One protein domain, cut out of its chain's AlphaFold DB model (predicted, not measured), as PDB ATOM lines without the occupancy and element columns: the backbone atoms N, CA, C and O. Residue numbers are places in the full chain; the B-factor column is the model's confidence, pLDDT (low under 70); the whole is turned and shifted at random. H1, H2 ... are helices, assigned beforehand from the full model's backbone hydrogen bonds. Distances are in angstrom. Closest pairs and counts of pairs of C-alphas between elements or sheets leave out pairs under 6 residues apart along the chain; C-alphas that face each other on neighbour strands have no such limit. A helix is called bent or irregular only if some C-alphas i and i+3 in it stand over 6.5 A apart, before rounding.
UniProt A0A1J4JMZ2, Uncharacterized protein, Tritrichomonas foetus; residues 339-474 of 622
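AT A GLANCE: This is residues 339 to 474 of the 622 residues of an uncharacterized protein of Tritrichomonas foetus (UniProt A0A1J4JMZ2). A bundle of five helical parts, H1, H2, H3, H4 and H5a, makes the body, and a helical hairpin of H5b and H6 reaches out beyond one end of it. The link between the two is the long helix H5, whose first arm H5a belongs to the bundle and whose second arm H5b turns away at a kink, with H6 folding back beside it. The printed part has 136 residues with six named helices, H1 to H6 in that order, and no named strand; the class is all helix. The whole is loose, with a radius of gyration of the C-alphas of 18.3 A, and spans 60 by 28 by 20 A, the H5b and H6 hairpin adding to the length.

HOW THE PARTS SIT: The bundle is up and down, each member running against the one before it in the chain. H1, residues 339 to 353, touches H2, residues 359 to 368, in a hairpin at a shallow tilt of 12 degrees, with C-alphas 347 and 359 closest at 5.9 A. H3, residues 377 to 392, touches H1 and runs the same way, with C-alphas 341 and 382 closest at 5.1 A. H4, residues 396 to 413, touches H2, with C-alphas 360 and 405 closest at 3.9 A. H5, residues 417 to 453, was assigned as one helix by its hydrogen bonds but is bent: C-alphas 438 and 441 are 7.7 A apart, and its arms H5a and H5b stand at a steep tilt of 61 degrees. H5a touches H4 in a hairpin at 9 degrees, with C-alphas 413 and 420 closest at 5.6 A. H5a also touches H3, with C-alphas 387 and 426 closest at 6.0 A. H5b and H6, residues 458 to 471, touch as a hairpin at a shallow tilt of 32 degrees, with C-alphas 450 and 460 closest at 4.0 A. H6 is apart from H5a. Every O i to N i+4 pair is within hydrogen-bond range in H1, H2, H4, H5a, H5b and H6; in H3 9 of 12 are.

IN THESE COORDINATES: H1 begins at C-alpha 339, (179.140, 97.821, 166.658), and is 21.7 A long; H2 is 14.4 A, H3 24.2 A and H4 25.2 A. H5a, residues 417 to 438, is 31.0 A long and ends at C-alpha 438, (171.772, 108.379, 197.333). H5b, residues 441 to 453, is 18.1 A long. H6 is 19.9 A long and ends at C-alpha 471, (183.650, 111.741, 201.698).

THE WHOLE: The two C-alphas farthest apart are those of Leu 370 and Ser 456, at 59.8 A. The printed part has no cut. No link is long; the link from H2 to H3 is short, and the others are tight. The mean pLDDT of the printed part is 89.2, and residues 372 to 373 are under 70.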
ATOM      1  N   GLY A 339     177.958  98.449 166.049       90.31
ATOM      2  CA  GLY A 339     179.140  97.821 166.658       90.31
ATOM      3  C   GLY A 339     179.625  98.573 167.906       90.31
ATOM      4  O   GLY A 339     179.960  97.951 168.919       90.31
ATOM      5  N   LEU A 340     179.569  99.910 167.863       93.00
ATOM      6  CA  LEU A 340     179.883 100.782 168.994       93.00
ATOM      7  C   LEU A 340     178.918 100.572 170.170       93.00
ATOM      8  O   LEU A 340     179.361 100.464 171.312       93.00
ATOM      9  N   GLU A 341     177.611 100.476 169.923       93.56
ATOM     10  CA  GLU A 341     176.623 100.242 170.983       93.56
ATOM     11  C   GLU A 341     176.792  98.887 171.665       93.56
ATOM     12  O   GLU A 341     176.747  98.813 172.893       93.56
ATOM     13  N   ILE A 342     177.040  97.823 170.898       93.94
ATOM     14  CA  ILE A 342     177.288  96.482 171.447       93.94
ATOM     15  C   ILE A 342     178.542  96.503 172.339       93.94
ATOM     16  O   ILE A 342     178.535  95.943 173.441       93.94
ATOM     17  N   PHE A 343     179.597  97.207 171.914       94.12
ATOM     18  CA  PHE A 343     180.811  97.403 172.709       94.12
ATOM     19  C   PHE A 343     180.548  98.209 173.994       94.12
ATOM     20  O   PHE A 343     180.930  97.775 175.086       94.12
ATOM     21  N   ILE A 344     179.845  99.343 173.888       94.38
ATOM     22  CA  ILE A 344     179.443 100.184 175.026       94.38
ATOM     23  C   ILE A 344     178.591  99.383 176.016       94.38
ATOM     24  O   ILE A 344     178.869  99.423 177.215       94.38
ATOM     25  N   GLN A 345     177.602  98.616 175.547       93.38
ATOM     26  CA  GLN A 345     176.770  97.773 176.405       93.38
ATOM     27  C   GLN A 345     177.609  96.737 177.153       93.38
ATOM     28  O   GLN A 345     177.484  96.634 178.376       93.38
ATOM     29  N   ALA A 346     178.487  96.008 176.461       92.50
ATOM     30  CA  ALA A 346     179.338  95.003 177.091       92.50
ATOM     31  C   ALA A 346     180.240  95.619 178.176       92.50
ATOM     32  O   ALA A 346     180.288  95.125 179.307       92.50
ATOM     33  N   LYS A 347     180.908  96.740 177.871       92.44
ATOM     34  CA  LYS A 347     181.784  97.449 178.817       92.44
ATOM     35  C   LYS A 347     181.010  98.040 179.995       92.44
ATOM     36  O   LYS A 347     181.461  97.937 181.136       92.44
ATOM     37  N   TRP A 348     179.828  98.604 179.756       90.00
ATOM     38  CA  TRP A 348     179.027  99.209 180.816       90.00
ATOM     39  C   TRP A 348     178.358  98.171 181.724       90.00
ATOM     40  O   TRP A 348     178.324  98.344 182.943       90.00
ATOM     41  N   GLU A 349     177.881  97.046 181.186       89.25
ATOM     42  CA  GLU A 349     177.375  95.947 182.014       89.25
ATOM     43  C   GLU A 349     178.468  95.306 182.875       89.25
ATOM     44  O   GLU A 349     178.200  94.957 184.028       89.25
ATOM     45  N   LEU A 350     179.703  95.213 182.371       87.44
ATOM     46  CA  LEU A 350     180.856  94.818 183.182       87.44
ATOM     47  C   LEU A 350     181.131  95.833 184.301       87.44
ATOM     48  O   LEU A 350     181.328  95.420 185.440       87.44
ATOM     49  N   LEU A 351     181.063  97.139 184.024       87.38
ATOM     50  CA  LEU A 351     181.263  98.217 185.007       87.38
ATOM     51  C   LEU A 351     180.172  98.280 186.096       87.38
ATOM     52  O   LEU A 351     180.437  98.672 187.239       87.38
ATOM     53  N   LEU A 352     178.937  97.878 185.778       86.00
ATOM     54  CA  LEU A 352     177.858  97.737 186.763       86.00
ATOM     55  C   LEU A 352     178.126  96.573 187.732       86.00
ATOM     56  O   LEU A 352     177.839  96.692 188.923       86.00
ATOM     57  N   ARG A 353     178.733  95.479 187.256       85.12
ATOM     58  CA  ARG A 353     179.027  94.275 188.053       85.12
ATOM     59  C   ARG A 353     180.357  94.402 188.818       85.12
ATOM     60  O   ARG A 353     180.379  94.312 190.046       85.12
ATOM     61  N   HIS A 354     181.447  94.725 188.127       84.06
ATOM     62  CA  HIS A 354     182.828  94.695 188.626       84.06
ATOM     63  C   HIS A 354     183.541  96.050 188.482       84.06
ATOM     64  O   HIS A 354     183.046  96.982 187.852       84.06
ATOM     65  N   SER A 355     184.722  96.183 189.089       76.06
ATOM     66  CA  SER A 355     185.655  97.276 188.801       76.06
ATOM     67  C   SER A 355     186.420  96.987 187.508       76.06
ATOM     68  O   SER A 355     187.174  96.022 187.437       76.06
ATOM     69  N   GLN A 356     186.219  97.831 186.496       76.44
ATOM     70  CA  GLN A 356     186.978  97.840 185.245       76.44
ATOM     71  C   GLN A 356     187.578  99.238 185.078       76.44
ATOM     72  O   GLN A 356     186.898 100.160 184.632       76.44
ATOM     73  N   GLU A 357     188.831  99.410 185.493       74.12
ATOM     74  CA  GLU A 357     189.490 100.724 185.563       74.12
ATOM     75  C   GLU A 357     189.824 101.321 184.190       74.12
ATOM     76  O   GLU A 357     190.114 102.508 184.099       74.12
ATOM     77  N   THR A 358     189.751 100.522 183.123       85.88
ATOM     78  CA  THR A 358     190.014 100.933 181.738       85.88
ATOM     79  C   THR A 358     188.747 101.130 180.903       85.88
ATOM     80  O   THR A 358     188.842 101.626 179.783       85.88
ATOM     81  N   ALA A 359     187.559 100.773 181.410       89.81
ATOM     82  CA  ALA A 359     186.334 100.734 180.603       89.81
ATOM     83  C   ALA A 359     185.984 102.094 179.975       89.81
ATOM     84  O   ALA A 359     185.574 102.144 178.819       89.81
ATOM     85  N   GLY A 360     186.190 103.194 180.703       90.81
ATOM     86  CA  GLY A 360     185.911 104.543 180.215       90.81
ATOM     87  C   GLY A 360     186.889 105.013 179.141       90.81
ATOM     88  O   GLY A 360     186.478 105.582 178.129       90.81
ATOM     89  N   TYR A 361     188.174 104.713 179.336       91.81
ATOM     90  CA  TYR A 361     189.247 104.939 178.365       91.81
ATOM     91  C   TYR A 361     189.040 104.133 177.072       91.81
ATOM     92  O   TYR A 361     189.219 104.655 175.974       91.81
ATOM     93  N   GLU A 362     188.619 102.872 177.191       93.94
ATOM     94  CA  GLU A 362     188.320 101.997 176.053       93.94
ATOM     95  C   GLU A 362     187.070 102.448 175.286       93.94
ATOM     96  O   GLU A 362     187.122 102.543 174.065       93.94
ATOM     97  N   ILE A 363     185.983 102.804 175.981       94.12
ATOM     98  CA  ILE A 363     184.793 103.410 175.359       94.12
ATOM     99  C   ILE A 363     185.173 104.705 174.625       94.12
ATOM    100  O   ILE A 363     184.786 104.888 173.474       94.12
ATOM    101  N   GLY A 364     185.974 105.575 175.251       92.81
ATOM    102  CA  GLY A 364     186.459 106.810 174.629       92.81
ATOM    103  C   GLY A 364     187.281 106.563 173.362       92.81
ATOM    104  O   GLY A 364     187.070 107.233 172.357       92.81
ATOM    105  N   LYS A 365     188.159 105.550 173.360       92.94
ATOM    106  CA  LYS A 365     188.856 105.119 172.139       92.94
ATOM    107  C   LYS A 365     187.905 104.635 171.050       92.94
ATOM    108  O   LYS A 365     188.141 104.945 169.889       92.94
ATOM    109  N   GLU A 366     186.865 103.885 171.401       94.12
ATOM    110  CA  GLU A 366     185.935 103.338 170.411       94.12
ATOM    111  C   GLU A 366     185.093 104.434 169.742       94.12
ATOM    112  O   GLU A 366     184.915 104.398 168.528       94.12
ATOM    113  N   PHE A 367     184.687 105.470 170.489       93.12
ATOM    114  CA  PHE A 367     184.102 106.686 169.908       93.12
ATOM    115  C   PHE A 367     185.044 107.345 168.883       93.12
ATOM    116  O   PHE A 367     184.625 107.624 167.758       93.12
ATOM    117  N   MET A 368     186.313 107.560 169.247       90.44
ATOM    118  CA  MET A 368     187.293 108.290 168.421       90.44
ATOM    119  C   MET A 368     187.826 107.494 167.215       90.44
ATOM    120  O   MET A 368     188.480 108.063 166.349       90.44
ATOM    121  N   LYS A 369     187.544 106.187 167.108       89.75
ATOM    122  CA  LYS A 369     187.880 105.394 165.908       89.75
ATOM    123  C   LYS A 369     187.026 105.740 164.686       89.75
ATOM    124  O   LYS A 369     187.470 105.490 163.570       89.75
ATOM    125  N   LEU A 370     185.799 106.224 164.891       82.75
ATOM    126  CA  LEU A 370     184.813 106.389 163.816       82.75
ATOM    127  C   LEU A 370     185.000 107.704 163.051       82.75
ATOM    128  O   LEU A 370     185.019 107.709 161.825       82.75
ATOM    129  N   SER A 371     185.139 108.813 163.777       76.31
ATOM    130  CA  SER A 371     185.544 110.117 163.246       76.31
ATOM    131  C   SER A 371     185.926 111.046 164.399       76.31
ATOM    132  O   SER A 371     185.282 111.032 165.455       76.31
ATOM    133  N   ASN A 372     186.950 111.871 164.180       69.94
ATOM    134  CA  ASN A 372     187.327 112.950 165.093       69.94
ATOM    135  C   ASN A 372     186.488 114.216 164.855       69.94
ATOM    136  O   ASN A 372     186.245 114.964 165.798       69.94
ATOM    137  N   ASP A 373     186.017 114.418 163.622       68.94
ATOM    138  CA  ASP A 373     185.560 115.721 163.116       68.94
ATOM    139  C   ASP A 373     184.038 115.752 162.873       68.94
ATOM    140  O   ASP A 373     183.396 116.800 162.964       68.94
ATOM    141  N   ILE A 374     183.435 114.588 162.598       77.06
ATOM    142  CA  ILE A 374     182.004 114.418 162.313       77.06
ATOM    143  C   ILE A 374     181.357 113.613 163.442       77.06
ATOM    144  O   ILE A 374     181.784 112.498 163.733       77.06
ATOM    145  N   PHE A 375     180.281 114.130 164.041       85.56
ATOM    146  CA  PHE A 375     179.508 113.392 165.046       85.56
ATOM    147  C   PHE A 375     178.580 112.373 164.360       85.56
ATOM    148  O   PHE A 375     177.479 112.704 163.912       85.56
ATOM    149  N   THR A 376     179.063 111.137 164.205       88.81
ATOM    150  CA  THR A 376     178.422 110.107 163.367       88.81
ATOM    151  C   THR A 376     177.137 109.550 163.987       88.81
ATOM    152  O   THR A 376     176.916 109.632 165.195       88.81
ATOM    153  N   LEU A 377     176.281 108.924 163.172       88.62
ATOM    154  CA  LEU A 377     175.030 108.328 163.656       88.62
ATOM    155  C   LEU A 377     175.269 107.224 164.708       88.62
ATOM    156  O   LEU A 377     174.552 107.168 165.703       88.62
ATOM    157  N   GLU A 378     176.312 106.401 164.547       90.31
ATOM    158  CA  GLU A 378     176.685 105.399 165.559       90.31
ATOM    159  C   GLU A 378     177.131 106.057 166.871       90.31
ATOM    160  O   GLU A 378     176.718 105.638 167.953       90.31
ATOM    161  N   GLN A 379     177.928 107.129 166.790       92.50
ATOM    162  CA  GLN A 379     178.332 107.908 167.961       92.50
ATOM    163  C   GLN A 379     177.104 108.521 168.664       92.50
ATOM    164  O   GLN A 379     177.009 108.459 169.892       92.50
ATOM    165  N   LYS A 380     176.126 109.049 167.914       91.94
ATOM    166  CA  LYS A 380     174.863 109.585 168.454       91.94
ATOM    167  C   LYS A 380     174.058 108.517 169.208       91.94
ATOM    168  O   LYS A 380     173.648 108.763 170.346       91.94
ATOM    169  N   TYR A 381     173.902 107.314 168.649       92.31
ATOM    170  CA  TYR A 381     173.255 106.200 169.357       92.31
ATOM    171  C   TYR A 381     174.061 105.725 170.580       92.31
ATOM    172  O   TYR A 381     173.488 105.530 171.652       92.31
ATOM    173  N   GLY A 382     175.393 105.647 170.489       93.62
ATOM    174  CA  GLY A 382     176.268 105.331 171.627       93.62
ATOM    175  C   GLY A 382     176.127 106.311 172.804       93.62
ATOM    176  O   GLY A 382     176.113 105.897 173.966       93.62
ATOM    177  N   ILE A 383     175.945 107.605 172.517       93.62
ATOM    178  CA  ILE A 383     175.628 108.648 173.509       93.62
ATOM    179  C   ILE A 383     174.250 108.413 174.153       93.62
ATOM    180  O   ILE A 383     174.131 108.459 175.381       93.62
ATOM    181  N   ILE A 384     173.212 108.107 173.364       91.50
ATOM    182  CA  ILE A 384     171.865 107.792 173.883       91.50
ATOM    183  C   ILE A 384     171.900 106.552 174.785       91.50
ATOM    184  O   ILE A 384     171.318 106.557 175.877       91.50
ATOM    185  N   LEU A 385     172.629 105.514 174.372       92.19
ATOM    186  CA  LEU A 385     172.805 104.282 175.130       92.19
ATOM    187  C   LEU A 385     173.500 104.544 176.476       92.19
ATOM    188  O   LEU A 385     172.987 104.104 177.510       92.19
ATOM    189  N   LEU A 386     174.598 105.314 176.499       92.62
ATOM    190  CA  LEU A 386     175.264 105.745 177.739       92.62
ATOM    191  C   LEU A 386     174.322 106.520 178.674       92.62
ATOM    192  O   LEU A 386     174.322 106.280 179.884       92.62
ATOM    193  N   GLU A 387     173.480 107.410 178.140       91.50
ATOM    194  CA  GLU A 387     172.484 108.116 178.950       91.50
ATOM    195  C   GLU A 387     171.418 107.165 179.521       91.50
ATOM    196  O   GLU A 387     171.045 107.287 180.692       91.50
ATOM    197  N   SER A 388     170.958 106.178 178.742       89.69
ATOM    198  CA  SER A 388     169.979 105.180 179.203       89.69
ATOM    199  C   SER A 388     170.497 104.375 180.404       89.69
ATOM    200  O   SER A 388     169.757 104.087 181.353       89.69
ATOM    201  N   PHE A 389     171.799 104.071 180.422       88.25
ATOM    202  CA  PHE A 389     172.434 103.303 181.487       88.25
ATOM    203  C   PHE A 389     172.430 104.010 182.846       88.25
ATOM    204  O   PHE A 389     172.447 103.322 183.873       88.25
ATOM    205  N   LEU A 390     172.319 105.346 182.886       85.19
ATOM    206  CA  LEU A 390     172.188 106.103 184.136       85.19
ATOM    207  C   LEU A 390     171.002 105.612 184.981       85.19
ATOM    208  O   LEU A 390     171.060 105.636 186.214       85.19
ATOM    209  N   ILE A 391     169.937 105.115 184.337       81.56
ATOM    210  CA  ILE A 391     168.742 104.598 185.013       81.56
ATOM    211  C   ILE A 391     169.100 103.455 185.979       81.56
ATOM    212  O   ILE A 391     168.578 103.434 187.096       81.56
ATOM    213  N   LYS A 392     170.040 102.578 185.596       81.00
ATOM    214  CA  LYS A 392     170.413 101.338 186.307       81.00
ATOM    215  C   LYS A 392     171.309 101.562 187.545       81.00
ATOM    216  O   LYS A 392     171.691 100.603 188.211       81.00
ATOM    217  N   ILE A 393     171.659 102.809 187.870       81.69
ATOM    218  CA  ILE A 393     172.588 103.155 188.958       81.69
ATOM    219  C   ILE A 393     171.830 103.355 190.284       81.69
ATOM    220  O   ILE A 393     171.110 104.339 190.455       81.69
ATOM    221  N   GLY A 394     172.024 102.426 191.232       72.62
ATOM    222  CA  GLY A 394     171.315 102.392 192.526       72.62
ATOM    223  C   GLY A 394     172.176 102.420 193.802       72.62
ATOM    224  O   GLY A 394     171.626 102.329 194.894       72.62
ATOM    225  N   ASN A 395     173.507 102.517 193.709       81.88
ATOM    226  CA  ASN A 395     174.412 102.514 194.873       81.88
ATOM    227  C   ASN A 395     175.628 103.421 194.612       81.88
ATOM    228  O   ASN A 395     176.192 103.380 193.516       81.88
ATOM    229  N   SER A 396     176.067 104.190 195.617       80.75
ATOM    230  CA  SER A 396     177.214 105.109 195.529       80.75
ATOM    231  C   SER A 396     178.494 104.452 195.011       80.75
ATOM    232  O   SER A 396     179.178 105.060 194.192       80.75
ATOM    233  N   LYS A 397     178.799 103.206 195.413       84.75
ATOM    234  CA  LYS A 397     179.993 102.486 194.927       84.75
ATOM    235  C   LYS A 397     179.948 102.277 193.413       84.75
ATOM    236  O   LYS A 397     180.920 102.570 192.729       84.75
ATOM    237  N   VAL A 398     178.816 101.805 192.885       87.12
ATOM    238  CA  VAL A 398     178.625 101.609 191.436       87.12
ATOM    239  C   VAL A 398     178.652 102.957 190.721       87.12
ATOM    240  O   VAL A 398     179.317 103.104 189.702       87.12
ATOM    241  N   ALA A 399     177.993 103.966 191.292       85.94
ATOM    242  CA  ALA A 399     177.896 105.284 190.689       85.94
ATOM    243  C   ALA A 399     179.243 106.018 190.590       85.94
ATOM    244  O   ALA A 399     179.494 106.678 189.587       85.94
ATOM    245  N   TYR A 400     180.128 105.863 191.580       88.62
ATOM    246  CA  TYR A 400     181.494 106.385 191.522       88.62
ATOM    247  C   TYR A 400     182.329 105.692 190.427       88.62
ATOM    248  O   TYR A 400     183.043 106.373 189.693       88.62
ATOM    249  N   ARG A 401     182.168 104.372 190.217       89.06
ATOM    250  CA  ARG A 401     182.784 103.674 189.067       89.06
ATOM    251  C   ARG A 401     182.258 104.207 187.730       89.06
ATOM    252  O   ARG A 401     183.051 104.501 186.842       89.06
ATOM    253  N   CYS A 402     180.941 104.385 187.602       90.62
ATOM    254  CA  CYS A 402     180.313 105.000 186.426       90.62
ATOM    255  C   CYS A 402     180.805 106.434 186.175       90.62
ATOM    256  O   CYS A 402     181.040 106.800 185.027       90.62
ATOM    257  N   TYR A 403     181.003 107.220 187.237       91.69
ATOM    258  CA  TYR A 403     181.526 108.580 187.155       91.69
ATOM    259  C   TYR A 403     182.983 108.608 186.673       91.69
ATOM    260  O   TYR A 403     183.272 109.284 185.690       91.69
ATOM    261  N   ASN A 404     183.880 107.828 187.290       89.75
ATOM    262  CA  ASN A 404     185.278 107.737 186.850       89.75
ATOM    263  C   ASN A 404     185.383 107.237 185.397       89.75
ATOM    264  O   ASN A 404     186.187 107.761 184.632       89.75
ATOM    265  N   SER A 405     184.546 106.272 184.999       92.00
ATOM    266  CA  SER A 405     184.484 105.778 183.618       92.00
ATOM    267  C   SER A 405     184.081 106.883 182.635       92.00
ATOM    268  O   SER A 405     184.805 107.148 181.682       92.00
ATOM    269  N   LEU A 406     182.989 107.611 182.895       92.38
ATOM    270  CA  LEU A 406     182.591 108.735 182.037       92.38
ATOM    271  C   LEU A 406     183.619 109.871 182.029       92.38
ATOM    272  O   LEU A 406     183.791 110.503 180.995       92.38
ATOM    273  N   LEU A 407     184.326 110.116 183.137       91.06
ATOM    274  CA  LEU A 407     185.400 111.110 183.192       91.06
ATOM    275  C   LEU A 407     186.592 110.710 182.302       91.06
ATOM    276  O   LEU A 407     187.123 111.561 181.595       91.06
ATOM    277  N   GLN A 408     186.963 109.426 182.266       89.12
ATOM    278  CA  GLN A 408     187.951 108.910 181.306       89.12
ATOM    279  C   GLN A 408     187.447 108.993 179.862       89.12
ATOM    280  O   GLN A 408     188.209 109.366 178.975       89.12
ATOM    281  N   THR A 409     186.174 108.658 179.610       89.75
ATOM    282  CA  THR A 409     185.570 108.792 178.275       89.75
ATOM    283  C   THR A 409     185.620 110.248 177.822       89.75
ATOM    284  O   THR A 409     186.097 110.508 176.725       89.75
ATOM    285  N   TYR A 410     185.230 111.192 178.686       90.00
ATOM    286  CA  TYR A 410     185.317 112.634 178.446       90.00
ATOM    287  C   TYR A 410     186.743 113.056 178.087       90.00
ATOM    288  O   TYR A 410     186.954 113.617 177.020       90.00
ATOM    289  N   GLN A 411     187.726 112.709 178.927       85.12
ATOM    290  CA  GLN A 411     189.146 113.003 178.695       85.12
ATOM    291  C   GLN A 411     189.668 112.449 177.360       85.12
ATOM    292  O   GLN A 411     190.503 113.089 176.728       85.12
ATOM    293  N   MET A 412     189.175 111.286 176.924       86.75
ATOM    294  CA  MET A 412     189.548 110.673 175.646       86.75
ATOM    295  C   MET A 412     188.867 111.294 174.424       86.75
ATOM    296  O   MET A 412     189.453 111.246 173.346       86.75
ATOM    297  N   VAL A 413     187.665 111.863 174.571       86.00
ATOM    298  CA  VAL A 413     186.934 112.522 173.473       86.00
ATOM    299  C   VAL A 413     187.080 114.047 173.472       86.00
ATOM    300  O   VAL A 413     186.435 114.700 172.665       86.00
ATOM    301  N   LEU A 414     187.920 114.633 174.339       82.69
ATOM    302  CA  LEU A 414     188.099 116.092 174.456       82.69
ATOM    303  C   LEU A 414     188.409 116.786 173.118       82.69
ATOM    304  O   LEU A 414     187.953 117.903 172.907       82.69
ATOM    305  N   THR A 415     189.145 116.129 172.217       79.25
ATOM    306  CA  THR A 415     189.489 116.678 170.893       79.25
ATOM    307  C   THR A 415     188.345 116.600 169.872       79.25
ATOM    308  O   THR A 415     188.476 117.150 168.788       79.25
ATOM    309  N   ASN A 416     187.226 115.941 170.197       83.00
ATOM    310  CA  ASN A 416     185.963 116.024 169.461       83.00
ATOM    311  C   ASN A 416     184.963 116.787 170.345       83.00
ATOM    312  O   ASN A 416     184.293 116.215 171.209       83.00
ATOM    313  N   ILE A 417     184.876 118.104 170.137       83.12
ATOM    314  CA  ILE A 417     184.103 119.026 170.986       83.12
ATOM    315  C   ILE A 417     182.629 118.594 171.095       83.12
ATOM    316  O   ILE A 417     182.054 118.629 172.184       83.12
ATOM    317  N   ARG A 418     182.031 118.103 169.999       85.25
ATOM    318  CA  ARG A 418     180.640 117.618 169.956       85.25
ATOM    319  C   ARG A 418     180.442 116.444 170.923       85.25
ATOM    320  O   ARG A 418     179.596 116.510 171.819       85.25
ATOM    321  N   LEU A 419     181.278 115.407 170.826       87.19
ATOM    322  CA  LEU A 419     181.275 114.281 171.767       87.19
ATOM    323  C   LEU A 419     181.541 114.734 173.207       87.19
ATOM    324  O   LEU A 419     180.838 114.301 174.125       87.19
ATOM    325  N   ALA A 420     182.516 115.622 173.416       86.94
ATOM    326  CA  ALA A 420     182.855 116.144 174.734       86.94
ATOM    327  C   ALA A 420     181.657 116.850 175.393       86.94
ATOM    328  O   ALA A 420     181.346 116.556 176.548       86.94
ATOM    329  N   VAL A 421     180.920 117.698 174.664       86.00
ATOM    330  CA  VAL A 421     179.690 118.358 175.144       86.00
ATOM    331  C   VAL A 421     178.620 117.334 175.536       86.00
ATOM    332  O   VAL A 421     178.043 117.439 176.625       86.00
ATOM    333  N   HIS A 422     178.376 116.310 174.715       88.62
ATOM    334  CA  HIS A 422     177.391 115.272 175.039       88.62
ATOM    335  C   HIS A 422     177.797 114.430 176.262       88.62
ATOM    336  O   HIS A 422     176.966 114.200 177.147       88.62
ATOM    337  N   ILE A 423     179.072 114.046 176.400       90.12
ATOM    338  CA  ILE A 423     179.563 113.355 177.602       90.12
ATOM    339  C   ILE A 423     179.522 114.286 178.836       90.12
ATOM    340  O   ILE A 423     179.096 113.839 179.903       90.12
ATOM    341  N   ARG A 424     179.851 115.586 178.718       88.25
ATOM    342  CA  ARG A 424     179.717 116.606 179.793       88.25
ATOM    343  C   ARG A 424     178.260 116.689 180.274       88.25
ATOM    344  O   ARG A 424     178.010 116.665 181.483       88.25
ATOM    345  N   LYS A 425     177.289 116.677 179.349       88.25
ATOM    346  CA  LYS A 425     175.840 116.623 179.640       88.25
ATOM    347  C   LYS A 425     175.431 115.306 180.336       88.25
ATOM    348  O   LYS A 425     174.677 115.353 181.312       88.25
ATOM    349  N   ILE A 426     175.974 114.145 179.946       91.25
ATOM    350  CA  ILE A 426     175.744 112.852 180.638       91.25
ATOM    351  C   ILE A 426     176.358 112.841 182.050       91.25
ATOM    352  O   ILE A 426     175.706 112.387 182.995       91.25
ATOM    353  N   ILE A 427     177.561 113.391 182.242       91.00
ATOM    354  CA  ILE A 427     178.200 113.526 183.563       91.00
ATOM    355  C   ILE A 427     177.357 114.422 184.483       91.00
ATOM    356  O   ILE A 427     177.067 114.021 185.611       91.00
ATOM    357  N   ARG A 428     176.885 115.584 184.002       88.31
ATOM    358  CA  ARG A 428     175.963 116.465 184.753       88.31
ATOM    359  C   ARG A 428     174.705 115.697 185.204       88.31
ATOM    360  O   ARG A 428     174.365 115.727 186.392       88.31
ATOM    361  N   LYS A 429     174.071 114.928 184.304       89.12
ATOM    362  CA  LYS A 429     172.912 114.059 184.613       89.12
ATOM    363  C   LYS A 429     173.245 112.965 185.641       89.12
ATOM    364  O   LYS A 429     172.433 112.702 186.532       89.12
ATOM    365  N   LEU A 430     174.431 112.351 185.572       90.94
ATOM    366  CA  LEU A 430     174.886 111.355 186.551       90.94
ATOM    367  C   LEU A 430     175.035 111.962 187.951       90.94
ATOM    368  O   LEU A 430     174.474 111.415 188.899       90.94
ATOM    369  N   ILE A 431     175.739 113.089 188.098       91.12
ATOM    370  CA  ILE A 431     175.972 113.730 189.406       91.12
ATOM    371  C   ILE A 431     174.629 114.092 190.066       91.12
ATOM    372  O   ILE A 431     174.393 113.744 191.224       91.12
ATOM    373  N   GLN A 432     173.699 114.687 189.308       89.12
ATOM    374  CA  GLN A 432     172.335 114.963 189.779       89.12
ATOM    375  C   GLN A 432     171.586 113.697 190.230       89.12
ATOM    376  O   GLN A 432     170.843 113.737 191.214       89.12
ATOM    377  N   ARG A 433     171.757 112.569 189.526       88.62
ATOM    378  CA  ARG A 433     171.098 111.297 189.859       88.62
ATOM    379  C   ARG A 433     171.712 110.627 191.090       88.62
ATOM    380  O   ARG A 433     170.957 110.131 191.920       88.62
ATOM    381  N   ILE A 434     173.037 110.676 191.257       90.06
ATOM    382  CA  ILE A 434     173.727 110.264 192.495       90.06
ATOM    383  C   ILE A 434     173.181 111.062 193.675       90.06
ATOM    384  O   ILE A 434     172.783 110.486 194.691       90.06
ATOM    385  N   TYR A 435     173.106 112.383 193.509       91.06
ATOM    386  CA  TYR A 435     172.622 113.274 194.547       91.06
ATOM    387  C   TYR A 435     171.196 112.920 194.987       91.06
ATOM    388  O   TYR A 435     170.977 112.594 196.155       91.06
ATOM    389  N   LYS A 436     170.248 112.897 194.040       88.56
ATOM    390  CA  LYS A 436     168.826 112.613 194.300       88.56
ATOM    391  C   LYS A 436     168.582 111.206 194.858       88.56
ATOM    392  O   LYS A 436     167.782 111.054 195.777       88.56
ATOM    393  N   ASN A 437     169.262 110.186 194.329       85.38
ATOM    394  CA  ASN A 437     168.991 108.789 194.687       85.38
ATOM    395  C   ASN A 437     169.739 108.315 195.943       85.38
ATOM    396  O   ASN A 437     169.336 107.313 196.531       85.38
ATOM    397  N   THR A 438     170.853 108.949 196.327       82.25
ATOM    398  CA  THR A 438     171.772 108.379 197.333       82.25
ATOM    399  C   THR A 438     172.269 109.371 198.388       82.25
ATOM    400  O   THR A 438     172.543 108.943 199.509       82.25
ATOM    401  N   CYS A 439     172.371 110.671 198.089       88.56
ATOM    402  CA  CYS A 439     173.026 111.636 198.987       88.56
ATOM    403  C   CYS A 439     172.057 112.607 199.677       88.56
ATOM    404  O   CYS A 439     172.156 112.771 200.893       88.56
ATOM    405  N   SER A 440     171.122 113.211 198.929       91.25
ATOM    406  CA  SER A 440     170.245 114.327 199.343       91.25
ATOM    407  C   SER A 440     169.727 114.193 200.781       91.25
ATOM    408  O   SER A 440     170.197 114.906 201.669       91.25
ATOM    409  N   LYS A 441     168.866 113.203 201.060       92.12
ATOM    410  CA  LYS A 441     168.264 112.991 202.392       92.12
ATOM    411  C   LYS A 441     169.286 112.928 203.536       92.12
ATOM    412  O   LYS A 441     168.994 113.397 204.632       92.12
ATOM    413  N   VAL A 442     170.468 112.353 203.304       92.38
ATOM    414  CA  VAL A 442     171.509 112.197 204.334       92.38
ATOM    415  C   VAL A 442     172.290 113.496 204.528       92.38
ATOM    416  O   VAL A 442     172.517 113.891 205.674       92.38
ATOM    417  N   PHE A 443     172.647 114.170 203.429       94.94
ATOM    418  CA  PHE A 443     173.338 115.463 203.426       94.94
ATOM    419  C   PHE A 443     172.471 116.524 204.116       94.94
ATOM    420  O   PHE A 443     172.904 117.098 205.111       94.94
ATOM    421  N   ILE A 444     171.227 116.714 203.661       95.75
ATOM    422  CA  ILE A 444     170.269 117.676 204.233       95.75
ATOM    423  C   ILE A 444     170.059 117.422 205.733       95.75
ATOM    424  O   ILE A 444     170.110 118.360 206.529       95.75
ATOM    425  N   ALA A 445     169.902 116.160 206.149       95.25
ATOM    426  CA  ALA A 445     169.752 115.814 207.561       95.25
ATOM    427  C   ALA A 445     171.009 116.121 208.400       95.25
ATOM    428  O   ALA A 445     170.875 116.614 209.519       95.25
ATOM    429  N   GLN A 446     172.218 115.868 207.882       95.62
ATOM    430  CA  GLN A 446     173.462 116.136 208.619       95.62
ATOM    431  C   GLN A 446     173.750 117.643 208.700       95.62
ATOM    432  O   GLN A 446     174.107 118.120 209.774       95.62
ATOM    433  N   ILE A 447     173.545 118.397 207.610       96.25
ATOM    434  CA  ILE A 447     173.683 119.866 207.601       96.25
ATOM    435  C   ILE A 447     172.701 120.470 208.606       96.25
ATOM    436  O   ILE A 447     173.098 121.258 209.460       96.25
ATOM    437  N   THR A 448     171.428 120.061 208.546       95.88
ATOM    438  CA  THR A 448     170.394 120.573 209.454       95.88
ATOM    439  C   THR A 448     170.755 120.291 210.909       95.88
ATOM    440  O   THR A 448     170.837 121.235 211.691       95.88
ATOM    441  N   ALA A 449     171.044 119.032 211.261       94.44
ATOM    442  CA  ALA A 449     171.376 118.646 212.632       94.44
ATOM    443  C   ALA A 449     172.582 119.424 213.184       94.44
ATOM    444  O   ALA A 449     172.495 119.983 214.279       94.44
ATOM    445  N   ALA A 450     173.672 119.517 212.412       95.31
ATOM    446  CA  ALA A 450     174.872 120.235 212.826       95.31
ATOM    447  C   ALA A 450     174.595 121.718 213.081       95.31
ATOM    448  O   ALA A 450     174.890 122.222 214.165       95.31
ATOM    449  N   LEU A 451     173.988 122.413 212.114       96.06
ATOM    450  CA  LEU A 451     173.742 123.845 212.246       96.06
ATOM    451  C   LEU A 451     172.761 124.148 213.390       96.06
ATOM    452  O   LEU A 451     172.980 125.118 214.113       96.06
ATOM    453  N   THR A 452     171.731 123.317 213.613       94.88
ATOM    454  CA  THR A 452     170.774 123.530 214.716       94.88
ATOM    455  C   THR A 452     171.345 123.257 216.106       94.88
ATOM    456  O   THR A 452     170.933 123.921 217.053       94.88
ATOM    457  N   ALA A 453     172.265 122.297 216.248       92.94
ATOM    458  CA  ALA A 453     172.790 121.881 217.551       92.94
ATOM    459  C   ALA A 453     174.082 122.619 217.954       92.94
ATOM    460  O   ALA A 453     174.353 122.791 219.140       92.94
ATOM    461  N   GLY A 454     174.854 123.104 216.977       91.19
ATOM    462  CA  GLY A 454     176.031 123.950 217.187       91.19
ATOM    463  C   GLY A 454     177.302 123.212 217.643       91.19
ATOM    464  O   GLY A 454     177.239 122.042 218.029       91.19
ATOM    465  N   PRO A 455     178.481 123.868 217.589       92.75
ATOM    466  CA  PRO A 455     179.781 123.182 217.600       92.75
ATOM    467  C   PRO A 455     180.124 122.394 218.870       92.75
ATOM    468  O   PRO A 455     180.902 121.448 218.806       92.75
ATOM    469  N   SER A 456     179.545 122.756 220.017       92.50
ATOM    470  CA  SER A 456     179.744 122.069 221.301       92.50
ATOM    471  C   SER A 456     178.878 120.813 221.480       92.50
ATOM    472  O   SER A 456     179.015 120.118 222.486       92.50
ATOM    473  N   SER A 457     177.980 120.512 220.536       96.44
ATOM    474  CA  SER A 457     177.049 119.386 220.639       96.44
ATOM    475  C   SER A 457     177.632 118.053 220.148       96.44
ATOM    476  O   SER A 457     178.491 117.975 219.256       96.44
ATOM    477  N   LYS A 458     177.092 116.959 220.694       95.38
ATOM    478  CA  LYS A 458     177.379 115.598 220.224       95.38
ATOM    479  C   LYS A 458     176.803 115.370 218.824       95.38
ATOM    480  O   LYS A 458     177.375 114.632 218.024       95.38
ATOM    481  N   GLU A 459     175.699 116.034 218.517       95.06
ATOM    482  CA  GLU A 459     174.941 115.972 217.273       95.06
ATOM    483  C   GLU A 459     175.742 116.589 216.118       95.06
ATOM    484  O   GLU A 459     175.908 115.942 215.084       95.06
ATOM    485  N   PHE A 460     176.332 117.774 216.322       95.88
ATOM    486  CA  PHE A 460     177.278 118.402 215.390       95.88
ATOM    487  C   PHE A 460     178.490 117.502 215.139       95.88
ATOM    488  O   PHE A 460     178.813 117.205 213.989       95.88
ATOM    489  N   SER A 461     179.109 116.994 216.208       94.88
ATOM    490  CA  SER A 461     180.258 116.082 216.112       94.88
ATOM    491  C   SER A 461     179.910 114.811 215.320       94.88
ATOM    492  O   SER A 461     180.662 114.374 214.452       94.88
ATOM    493  N   THR A 462     178.718 114.252 215.548       96.38
ATOM    494  CA  THR A 462     178.201 113.075 214.832       96.38
ATOM    495  C   THR A 462     177.933 113.368 213.352       96.38
ATOM    496  O   THR A 462     178.216 112.528 212.496       96.38
ATOM    497  N   ALA A 463     177.399 114.548 213.030       95.88
ATOM    498  CA  ALA A 463     177.140 114.974 211.657       95.88
ATOM    499  C   ALA A 463     178.440 115.211 210.865       95.88
ATOM    500  O   ALA A 463     178.528 114.782 209.714       95.88
ATOM    501  N   ILE A 464     179.462 115.810 211.491       94.69
ATOM    502  CA  ILE A 464     180.823 115.944 210.938       94.69
ATOM    503  C   ILE A 464     181.418 114.568 210.612       94.69
ATOM    504  O   ILE A 464     181.848 114.337 209.480       94.69
ATOM    505  N   THR A 465     181.399 113.627 211.564       94.88
ATOM    506  CA  THR A 465     181.934 112.270 211.352       94.88
ATOM    507  C   THR A 465     181.227 111.571 210.194       94.88
ATOM    508  O   THR A 465     181.891 111.078 209.283       94.88
ATOM    509  N   LYS A 466     179.890 111.628 210.136       93.75
ATOM    510  CA  LYS A 466     179.107 111.072 209.018       93.75
ATOM    511  C   LYS A 466     179.408 111.744 207.675       93.75
ATOM    512  O   LYS A 466     179.401 111.066 206.651       93.75
ATOM    513  N   PHE A 467     179.695 113.045 207.643       92.31
ATOM    514  CA  PHE A 467     180.140 113.712 206.415       92.31
ATOM    515  C   PHE A 467     181.513 113.213 205.950       92.31
ATOM    516  O   PHE A 467     181.687 112.938 204.762       92.31
ATOM    517  N   ASN A 468     182.453 113.001 206.871       91.06
ATOM    518  CA  ASN A 468     183.759 112.417 206.561       91.06
ATOM    519  C   ASN A 468     183.656 110.940 206.122       91.06
ATOM    520  O   ASN A 468     184.298 110.549 205.148       91.06
ATOM    521  N   GLU A 469     182.773 110.147 206.739       91.81
ATOM    522  CA  GLU A 469     182.412 108.786 206.298       91.81
ATOM    523  C   GLU A 469     181.710 108.736 204.931       91.81
ATOM    524  O   GLU A 469     181.674 107.681 204.294       91.81
ATOM    525  N   MET A 470     181.083 109.830 204.489       89.75
ATOM    526  CA  MET A 470     180.540 109.949 203.134       89.75
ATOM    527  C   MET A 470     181.631 110.359 202.145       89.75
ATOM    528  O   MET A 470     181.715 109.753 201.079       89.75
ATOM    529  N   ARG A 471     182.503 111.307 202.511       90.62
ATOM    530  CA  ARG A 471     183.650 111.741 201.698       90.62
ATOM    531  C   ARG A 471     184.614 110.595 201.390       90.62
ATOM    532  O   ARG A 471     185.003 110.429 200.239       90.62
ATOM    533  N   SER A 472     184.941 109.752 202.371       89.88
ATOM    534  CA  SER A 472     185.871 108.620 202.194       89.88
ATOM    535  C   SER A 472     185.399 107.549 201.196       89.88
ATOM    536  O   SER A 472     186.193 106.716 200.765       89.88
ATOM    537  N   ARG A 473     184.126 107.582 200.772       87.69
ATOM    538  CA  ARG A 473     183.568 106.714 199.715       87.69
ATOM    539  C   ARG A 473     183.970 107.156 198.305       87.69
ATOM    540  O   ARG A 473     183.736 106.404 197.361       87.69
ATOM    541  N   TYR A 474     184.556 108.346 198.178       89.38
ATOM    542  CA  TYR A 474     184.961 108.978 196.928       89.38
ATOM    543  C   TYR A 474     186.463 109.331 196.979       89.38
ATOM    544  O   TYR A 474     186.818 110.501 197.119       89.38
TER     545      TYR A 474